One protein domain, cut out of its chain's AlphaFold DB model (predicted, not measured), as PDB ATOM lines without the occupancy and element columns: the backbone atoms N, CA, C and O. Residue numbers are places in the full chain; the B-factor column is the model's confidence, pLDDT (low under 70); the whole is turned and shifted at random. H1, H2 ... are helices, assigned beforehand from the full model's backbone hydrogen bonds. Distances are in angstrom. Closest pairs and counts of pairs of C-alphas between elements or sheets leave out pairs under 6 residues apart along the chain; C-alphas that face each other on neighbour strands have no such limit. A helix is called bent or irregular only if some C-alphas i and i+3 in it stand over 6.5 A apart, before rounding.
ATOM      1  N   GLU A 622     134.498 138.868 144.167       85.81
ATOM      2  CA  GLU A 622     135.540 138.324 143.290       85.81
ATOM      3  C   GLU A 622     136.617 137.612 144.101       85.81
ATOM      4  O   GLU A 622     136.940 136.460 143.807       85.81
ATOM      5  N   ALA A 623     137.085 138.230 145.189       84.00
ATOM      6  CA  ALA A 623     138.004 137.581 146.121       84.00
ATOM      7  C   ALA A 623     137.414 136.276 146.684       84.00
ATOM      8  O   ALA A 623     138.095 135.247 146.737       84.00
ATOM      9  N   LEU A 624     136.125 136.284 147.049       88.62
ATOM     10  CA  LEU A 624     135.452 135.078 147.528       88.62
ATOM     11  C   LEU A 624     135.292 134.030 146.413       88.62
ATOM     12  O   LEU A 624     135.481 132.842 146.670       88.62
ATOM     13  N   ALA A 625     135.009 134.440 145.173       89.31
ATOM     14  CA  ALA A 625     134.943 133.532 144.027       89.31
ATOM     15  C   ALA A 625     136.290 132.845 143.750       89.31
ATOM     16  O   ALA A 625     136.324 131.636 143.510       89.31
ATOM     17  N   ILE A 626     137.401 133.582 143.839       88.81
ATOM     18  CA  ILE A 626     138.757 133.031 143.706       88.81
ATOM     19  C   ILE A 626     139.042 132.034 144.831       88.81
ATOM     20  O   ILE A 626     139.529 130.939 144.561       88.81
ATOM     21  N   ALA A 627     138.688 132.363 146.076       88.81
ATOM     22  CA  ALA A 627     138.853 131.444 147.201       88.81
ATOM     23  C   ALA A 627     138.030 130.152 147.018       88.81
ATOM     24  O   ALA A 627     138.509 129.064 147.333       88.81
ATOM     25  N   MET A 628     136.828 130.249 146.433       91.31
ATOM     26  CA  MET A 628     136.031 129.079 146.056       91.31
ATOM     27  C   MET A 628     136.683 128.246 144.945       91.31
ATOM     28  O   MET A 628     136.641 127.023 145.018       91.31
ATOM     29  N   LEU A 629     137.271 128.870 143.916       90.12
ATOM     30  CA  LEU A 629     138.008 128.147 142.868       90.12
ATOM     31  C   LEU A 629     139.254 127.463 143.439       90.12
ATOM     32  O   LEU A 629     139.546 126.320 143.098       90.12
ATOM     33  N   TYR A 630     139.970 128.146 144.335       89.12
ATOM     34  CA  TYR A 630     141.126 127.582 145.020       89.12
ATOM     35  C   TYR A 630     140.733 126.363 145.856       89.12
ATOM     36  O   TYR A 630     141.377 125.323 145.747       89.12
ATOM     37  N   ARG A 631     139.628 126.441 146.609       90.62
ATOM     38  CA  ARG A 631     139.067 125.290 147.328       90.62
ATOM     39  C   ARG A 631     138.756 124.117 146.394       90.62
ATOM     40  O   ARG A 631     139.099 122.993 146.745       90.62
ATOM     41  N   ASP A 632     138.151 124.345 145.226       89.25
ATOM     42  CA  ASP A 632     137.878 123.267 144.255       89.25
ATOM     43  C   ASP A 632     139.172 122.610 143.745       89.25
ATOM     44  O   ASP A 632     139.245 121.394 143.577       89.25
ATOM     45  N   ALA A 633     140.224 123.400 143.509       86.06
ATOM     46  CA  ALA A 633     141.514 122.872 143.067       86.06
ATOM     47  C   ALA A 633     142.188 121.996 144.137       86.06
ATOM     48  O   ALA A 633     142.901 121.048 143.801       86.06
ATOM     49  N   LEU A 634     141.929 122.270 145.421       88.06
ATOM     50  CA  LEU A 634     142.461 121.497 146.544       88.06
ATOM     51  C   LEU A 634     141.846 120.094 146.681       88.06
ATOM     52  O   LEU A 634     142.450 119.262 147.357       88.06
ATOM     53  N   ASP A 635     140.731 119.773 146.008       84.44
ATOM     54  CA  ASP A 635     140.154 118.412 146.029       84.44
ATOM     55  C   ASP A 635     141.119 117.352 145.468       84.44
ATOM     56  O   ASP A 635     141.036 116.174 145.816       84.44
ATOM     57  N   LYS A 636     142.050 117.765 144.598       83.56
ATOM     58  CA  LYS A 636     143.054 116.888 143.974       83.56
ATOM     59  C   LYS A 636     144.400 116.890 144.709       83.56
ATOM     60  O   LYS A 636     145.322 116.215 144.263       83.56
ATOM     61  N   ALA A 637     144.519 117.642 145.803       85.75
ATOM     62  CA  ALA A 637     145.761 117.814 146.545       85.75
ATOM     63  C   ALA A 637     146.129 116.584 147.382       85.75
ATOM     64  O   ALA A 637     145.271 115.906 147.953       85.75
ATOM     65  N   THR A 638     147.425 116.350 147.575       86.62
ATOM     66  CA  THR A 638     147.900 115.362 148.547       86.62
ATOM     67  C   THR A 638     147.678 115.828 149.987       86.62
ATOM     68  O   THR A 638     147.765 117.010 150.328       86.62
ATOM     69  N   ALA A 639     147.486 114.870 150.900       83.69
ATOM     70  CA  ALA A 639     147.350 115.154 152.331       83.69
ATOM     71  C   ALA A 639     148.581 115.875 152.923       83.69
ATOM     72  O   ALA A 639     148.456 116.616 153.902       83.69
ATOM     73  N   SER A 640     149.766 115.681 152.333       85.25
ATOM     74  CA  SER A 640     150.980 116.405 152.722       85.25
ATOM     75  C   SER A 640     150.885 117.891 152.367       85.25
ATOM     76  O   SER A 640     151.199 118.735 153.205       85.25
ATOM     77  N   PHE A 641     150.388 118.214 151.170       86.19
ATOM     78  CA  PHE A 641     150.201 119.588 150.715       86.19
ATOM     79  C   PHE A 641     149.129 120.324 151.530       86.19
ATOM     80  O   PHE A 641     149.379 121.419 152.027       86.19
ATOM     81  N   ILE A 642     147.974 119.688 151.766       88.19
ATOM     82  CA  ILE A 642     146.834 120.287 152.489       88.19
ATOM     83  C   ILE A 642     147.209 120.755 153.906       88.19
ATOM     84  O   ILE A 642     146.734 121.791 154.374       88.19
ATOM     85  N   ASN A 643     148.062 119.995 154.602       89.44
ATOM     86  CA  ASN A 643     148.449 120.280 155.987       89.44
ATOM     87  C   ASN A 643     149.703 121.160 156.108       89.44
ATOM     88  O   ASN A 643     150.046 121.598 157.210       89.44
ATOM     89  N   ARG A 644     150.401 121.430 155.001       86.88
ATOM     90  CA  ARG A 644     151.596 122.269 155.007       86.88
ATOM     91  C   ARG A 644     151.188 123.735 155.113       86.88
ATOM     92  O   ARG A 644     150.456 124.246 154.274       86.88
ATOM     93  N   ARG A 645     151.685 124.430 156.136       84.81
ATOM     94  CA  ARG A 645     151.495 125.881 156.257       84.81
ATOM     95  C   ARG A 645     152.276 126.596 155.164       84.81
ATOM     96  O   ARG A 645     153.460 126.314 154.971       84.81
ATOM     97  N   ASP A 646     151.610 127.524 154.492       76.44
ATOM     98  CA  ASP A 646     152.261 128.433 153.564       76.44
ATOM     99  C   ASP A 646     153.268 129.309 154.325       76.44
ATOM    100  O   ASP A 646     152.976 129.833 155.403       76.44
ATOM    101  N   SER A 647     154.482 129.436 153.794       73.31
ATOM    102  CA  SER A 647     155.574 130.136 154.480       73.31
ATOM    103  C   SER A 647     155.359 131.646 154.581       73.31
ATOM    104  O   SER A 647     156.022 132.293 155.388       73.31
ATOM    105  N   LEU A 648     154.470 132.205 153.756       58.31
ATOM    106  CA  LEU A 648     154.270 133.642 153.598       58.31
ATOM    107  C   LEU A 648     153.080 134.137 154.435       58.31
ATOM    108  O   LEU A 648     153.165 135.173 155.091       58.31
ATOM    109  N   THR A 649     151.995 133.365 154.461       71.75
ATOM    110  CA  THR A 649     150.756 133.664 155.197       71.75
ATOM    111  C   THR A 649     150.655 132.928 156.535       71.75
ATOM    112  O   THR A 649     149.906 133.348 157.412       71.75
ATOM    113  N   GLY A 650     151.389 131.824 156.716       75.06
ATOM    114  CA  GLY A 650     151.293 130.954 157.893       75.06
ATOM    115  C   GLY A 650     150.023 130.096 157.944       75.06
ATOM    116  O   GLY A 650     149.845 129.326 158.893       75.06
ATOM    117  N   VAL A 651     149.152 130.200 156.936       80.19
ATOM    118  CA  VAL A 651     147.870 129.493 156.833       80.19
ATOM    119  C   VAL A 651     148.063 128.212 156.018       80.19
ATOM    120  O   VAL A 651     148.763 128.205 155.008       80.19
ATOM    121  N   ALA A 652     147.486 127.097 156.467       88.50
ATOM    122  CA  ALA A 652     147.506 125.846 155.702       88.50
ATOM    123  C   ALA A 652     146.342 125.816 154.693       88.50
ATOM    124  O   ALA A 652     145.264 126.300 155.042       88.50
ATOM    125  N   PRO A 653     146.482 125.199 153.504       88.69
ATOM    126  CA  PRO A 653     145.375 125.046 152.555       88.69
ATOM    127  C   PRO A 653     144.116 124.420 153.175       88.69
ATOM    128  O   PRO A 653     143.002 124.805 152.829       88.69
ATOM    129  N   LYS A 654     144.283 123.546 154.178       90.38
ATOM    130  CA  LYS A 654     143.186 122.997 154.992       90.38
ATOM    131  C   LYS A 654     142.246 124.059 155.575       90.38
ATOM    132  O   LYS A 654     141.039 123.855 155.582       90.38
ATOM    133  N   PHE A 655     142.782 125.194 156.029       89.25
ATOM    134  CA  PHE A 655     141.966 126.295 156.548       89.25
ATOM    135  C   PHE A 655     141.018 126.833 155.476       89.25
ATOM    136  O   PHE A 655     139.850 127.055 155.760       89.25
ATOM    137  N   TRP A 656     141.503 127.021 154.246       89.50
ATOM    138  CA  TRP A 656     140.684 127.535 153.149       89.50
ATOM    139  C   TRP A 656     139.589 126.552 152.745       89.50
ATOM    140  O   TRP A 656     138.479 126.989 152.455       89.50
ATOM    141  N   MET A 657     139.866 125.246 152.792       89.69
ATOM    142  CA  MET A 657     138.838 124.220 152.595       89.69
ATOM    143  C   MET A 657     137.740 124.336 153.657       89.69
ATOM    144  O   MET A 657     136.581 124.535 153.316       89.69
ATOM    145  N   GLU A 658     138.112 124.297 154.939       90.81
ATOM    146  CA  GLU A 658     137.165 124.355 156.061       90.81
ATOM    147  C   GLU A 658     136.380 125.674 156.093       90.81
ATOM    148  O   GLU A 658     135.171 125.680 156.324       90.81
ATOM    149  N   PHE A 659     137.054 126.795 155.832       89.44
ATOM    150  CA  PHE A 659     136.442 128.117 155.808       89.44
ATOM    151  C   PHE A 659     135.426 128.249 154.672       89.44
ATOM    152  O   PHE A 659     134.290 128.656 154.915       89.44
ATOM    153  N   ILE A 660     135.808 127.895 153.441       91.81
ATOM    154  CA  ILE A 660     134.907 127.999 152.291       91.81
ATOM    155  C   ILE A 660     133.754 127.006 152.417       91.81
ATOM    156  O   ILE A 660     132.619 127.397 152.159       91.81
ATOM    157  N   ASP A 661     133.997 125.782 152.888       91.94
ATOM    158  CA  ASP A 661     132.935 124.802 153.140       91.94
ATOM    159  C   ASP A 661     131.930 125.318 154.181       91.94
ATOM    160  O   ASP A 661     130.720 125.198 153.989       91.94
ATOM    161  N   ALA A 662     132.410 125.971 155.245       88.06
ATOM    162  CA  ALA A 662     131.551 126.579 156.258       88.06
ATOM    163  C   ALA A 662     130.746 127.776 155.721       88.06
ATOM    164  O   ALA A 662     129.572 127.926 156.056       88.06
ATOM    165  N   VAL A 663     131.350 128.619 154.879       87.38
ATOM    166  CA  VAL A 663     130.683 129.781 154.261       87.38
ATOM    167  C   VAL A 663     129.670 129.357 153.188       87.38
ATOM    168  O   VAL A 663     128.664 130.034 152.984       87.38
ATOM    169  N   MET A 664     129.920 128.232 152.519       85.06
ATOM    170  CA  MET A 664     129.058 127.652 151.485       85.06
ATOM    171  C   MET A 664     127.923 126.784 152.039       85.06
ATOM    172  O   MET A 664     126.976 126.479 151.310       85.06
ATOM    173  N   ALA A 665     128.002 126.381 153.308       86.94
ATOM    174  CA  ALA A 665     126.941 125.652 153.987       86.94
ATOM    175  C   ALA A 665     125.659 126.506 154.122       86.94
ATOM    176  O   ALA A 665     125.699 127.727 153.964       86.94
ATOM    177  N   PRO A 666     124.496 125.899 154.434       83.94
ATOM    178  CA  PRO A 666     123.271 126.646 154.703       83.94
ATOM    179  C   PRO A 666     123.466 127.637 155.861       83.94
ATOM    180  O   PRO A 666     123.472 127.260 157.033       83.94
ATOM    181  N   LEU A 667     123.643 128.915 155.521       83.75
ATOM    182  CA  LEU A 667     123.865 129.974 156.500       83.75
ATOM    183  C   LEU A 667     122.548 130.345 157.209       83.75
ATOM    184  O   LEU A 667     121.491 130.368 156.569       83.75
ATOM    185  N   PRO A 668     122.585 130.682 158.512       83.25
ATOM    186  CA  PRO A 668     121.416 131.174 159.233       83.25
ATOM    187  C   PRO A 668     120.834 132.437 158.590       83.25
ATOM    188  O   PRO A 668     121.560 133.250 158.021       83.25
ATOM    189  N   ILE A 669     119.530 132.664 158.772       76.62
ATOM    190  CA  ILE A 669     118.834 133.870 158.276       76.62
ATOM    191  C   ILE A 669     119.486 135.161 158.809       76.62
ATOM    192  O   ILE A 669     119.501 136.177 158.121       76.62
ATOM    193  N   SER A 670     120.089 135.108 160.001       77.94
ATOM    194  CA  SER A 670     120.844 136.214 160.599       77.94
ATOM    195  C   SER A 670     122.135 136.587 159.851       77.94
ATOM    196  O   SER A 670     122.718 137.621 160.156       77.94
ATOM    197  N   MET A 671     122.583 135.787 158.876       82.19
ATOM    198  CA  MET A 671     123.761 136.035 158.032       82.19
ATOM    199  C   MET A 671     123.370 136.353 156.577       82.19
ATOM    200  O   MET A 671     124.017 135.902 155.627       82.19
ATOM    201  N   SER A 672     122.301 137.130 156.382       81.00
ATOM    202  CA  SER A 672     121.779 137.498 155.057       81.00
ATOM    203  C   SER A 672     122.811 138.187 154.162       81.00
ATOM    204  O   SER A 672     122.848 137.927 152.959       81.00
ATOM    205  N   ASP A 673     123.680 139.021 154.735       81.69
ATOM    206  CA  ASP A 673     124.697 139.761 153.981       81.69
ATOM    207  C   ASP A 673     125.772 138.830 153.424       81.69
ATOM    208  O   ASP A 673     126.109 138.907 152.240       81.69
ATOM    209  N   LEU A 674     126.232 137.875 154.237       84.31
ATOM    210  CA  LEU A 674     127.165 136.842 153.797       84.31
ATOM    211  C   LEU A 674     126.509 135.910 152.771       84.31
ATOM    212  O   LEU A 674     127.125 135.584 151.762       84.31
ATOM    213  N   SER A 675     125.236 135.550 152.959       85.69
ATOM    214  CA  SER A 675     124.484 134.763 151.971       85.69
ATOM    215  C   SER A 675     124.372 135.486 150.621       85.69
ATOM    216  O   SER A 675     124.535 134.876 149.562       85.69
ATOM    217  N   ASN A 676     124.143 136.802 150.632       87.06
ATOM    218  CA  ASN A 676     124.108 137.618 149.419       87.06
ATOM    219  C   ASN A 676     125.487 137.723 148.756       87.06
ATOM    220  O   ASN A 676     125.580 137.633 147.529       87.06
ATOM    221  N   LEU A 677     126.550 137.878 149.549       87.81
ATOM    222  CA  LEU A 677     127.929 137.872 149.066       87.81
ATOM    223  C   LEU A 677     128.281 136.534 148.402       87.81
ATOM    224  O   LEU A 677     128.771 136.528 147.276       87.81
ATOM    225  N   VAL A 678     127.942 135.410 149.038       89.50
ATOM    226  CA  VAL A 678     128.136 134.053 148.500       89.50
ATOM    227  C   VAL A 678     127.403 133.868 147.172       89.50
ATOM    228  O   VAL A 678     127.992 133.383 146.210       89.50
ATOM    229  N   LYS A 679     126.144 134.317 147.063       89.25
ATOM    230  CA  LYS A 679     125.389 134.262 145.795       89.25
ATOM    231  C   LYS A 679     126.080 135.044 144.678       89.25
ATOM    232  O   LYS A 679     126.192 134.543 143.560       89.25
ATOM    233  N   LYS A 680     126.559 136.259 144.969       89.75
ATOM    234  CA  LYS A 680     127.311 137.074 144.000       89.75
ATOM    235  C   LYS A 680     128.631 136.404 143.611       89.75
ATOM    236  O   LYS A 680     128.965 136.369 142.429       89.75
ATOM    237  N   ALA A 681     129.344 135.837 144.583       90.44
ATOM    238  CA  ALA A 681     130.598 135.131 144.362       90.44
ATOM    239  C   ALA A 681     130.412 133.876 143.498       90.44
ATOM    240  O   ALA A 681     131.217 133.630 142.611       90.44
ATOM    241  N   LEU A 682     129.318 133.126 143.658       90.00
ATOM    242  CA  LEU A 682     129.018 131.967 142.807       90.00
ATOM    243  C   LEU A 682     128.793 132.344 141.337       90.00
ATOM    244  O   LEU A 682     129.270 131.644 140.442       90.00
ATOM    245  N   LEU A 683     128.117 133.467 141.074       89.56
ATOM    246  CA  LEU A 683     127.954 133.989 139.712       89.56
ATOM    247  C   LEU A 683     129.307 134.389 139.098       89.56
ATOM    248  O   LEU A 683     129.572 134.103 137.928       89.56
ATOM    249  N   LYS A 684     130.182 135.010 139.899       88.31
ATOM    250  CA  LYS A 684     131.546 135.387 139.496       88.31
ATOM    251  C   LYS A 684     132.449 134.167 139.290       88.31
ATOM    252  O   LYS A 684     133.155 134.092 138.292       88.31
ATOM    253  N   LYS A 685     132.354 133.154 140.150       89.75
ATOM    254  CA  LYS A 685     133.071 131.875 140.035       89.75
ATOM    255  C   LYS A 685     132.805 131.205 138.687       89.75
ATOM    256  O   LYS A 685     133.742 130.755 138.036       89.75
ATOM    257  N   ALA A 686     131.545 131.186 138.248       84.38
ATOM    258  CA  ALA A 686     131.151 130.601 136.967       84.38
ATOM    259  C   ALA A 686     131.717 131.354 135.749       84.38
ATOM    260  O   ALA A 686     131.960 130.741 134.715       84.38
ATOM    261  N   THR A 687     131.934 132.666 135.867       83.56
ATOM    262  CA  THR A 687     132.551 133.483 134.808       83.56
ATOM    263  C   THR A 687     134.079 133.429 134.842       83.56
ATOM    264  O   THR A 687     134.712 133.509 133.797       83.56
ATOM    265  N   MET A 688     134.676 133.263 136.023       82.06
ATOM    266  CA  MET A 688     136.127 133.251 136.231       82.06
ATOM    267  C   MET A 688     136.785 131.883 136.000       82.06
ATOM    268  O   MET A 688     137.973 131.831 135.680       82.06
ATOM    269  N   SER A 689     136.044 130.778 136.137       75.44
ATOM    270  CA  SER A 689     136.577 129.410 136.015       75.44
ATOM    271  C   SER A 689     137.209 129.096 134.653       75.44
ATOM    272  O   SER A 689     138.021 128.182 134.552       75.44
ATOM    273  N   THR A 690     136.858 129.851 133.611       68.25
ATOM    274  CA  THR A 690     137.389 129.703 132.247       68.25
ATOM    275  C   THR A 690     138.595 130.598 131.953       68.25
ATOM    276  O   THR A 690     139.223 130.436 130.909       68.25
TER     277      THR A 690
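Overview. This is residues 622 to 690 of the 698 residues of an uncharacterized protein of Pseudomonas nitroreducens (UniProt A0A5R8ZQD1). Helices H1 and H3 cross steeply; the long H4 passes one end of this pair, and short H2 packs on residues 653 and 654 of H3 at the other. The printed part has 69 residues, 52 of them in four named helices, H1 to H4 in chain order, with no named strand; the class is all helix. The whole is only just compact, close to loose: radius of gyration of the C-alphas 13.1 A, spans 36 by 30 by 21 A.

Arrangement. H1, residues 622 to 636, touches H3, residues 653 to 664, at a steep tilt of 60 degrees, opposite ways; closest C-alphas Arg 631 and Met 657, 5.4 A. H4, residues 669 to 688, touches H1, only just about perpendicular at 73 degrees; closest C-alphas Ala 625 and Ala 681, 4.6 A. H2, residues 639 to 643, is apart from H4. O i to N i+4 pairs are within hydrogen-bond range throughout H2 and H3, 9 of 11 in H1 and 14 of 16 in H4.

Along the chain. H1 spans 22.7 A from C-alpha 622 (135.540, 138.324, 143.290), H2 6.4 A, H3 16.6 A, and H4 28.0 A to C-alpha 688 (136.127, 133.251, 136.231). H4 is irregular: C-alphas 670 and 673 are 8.4 A apart.

Size, cuts and confidence. The printed part has no cut and no long link; residues 648 and 690 have pLDDT under 70.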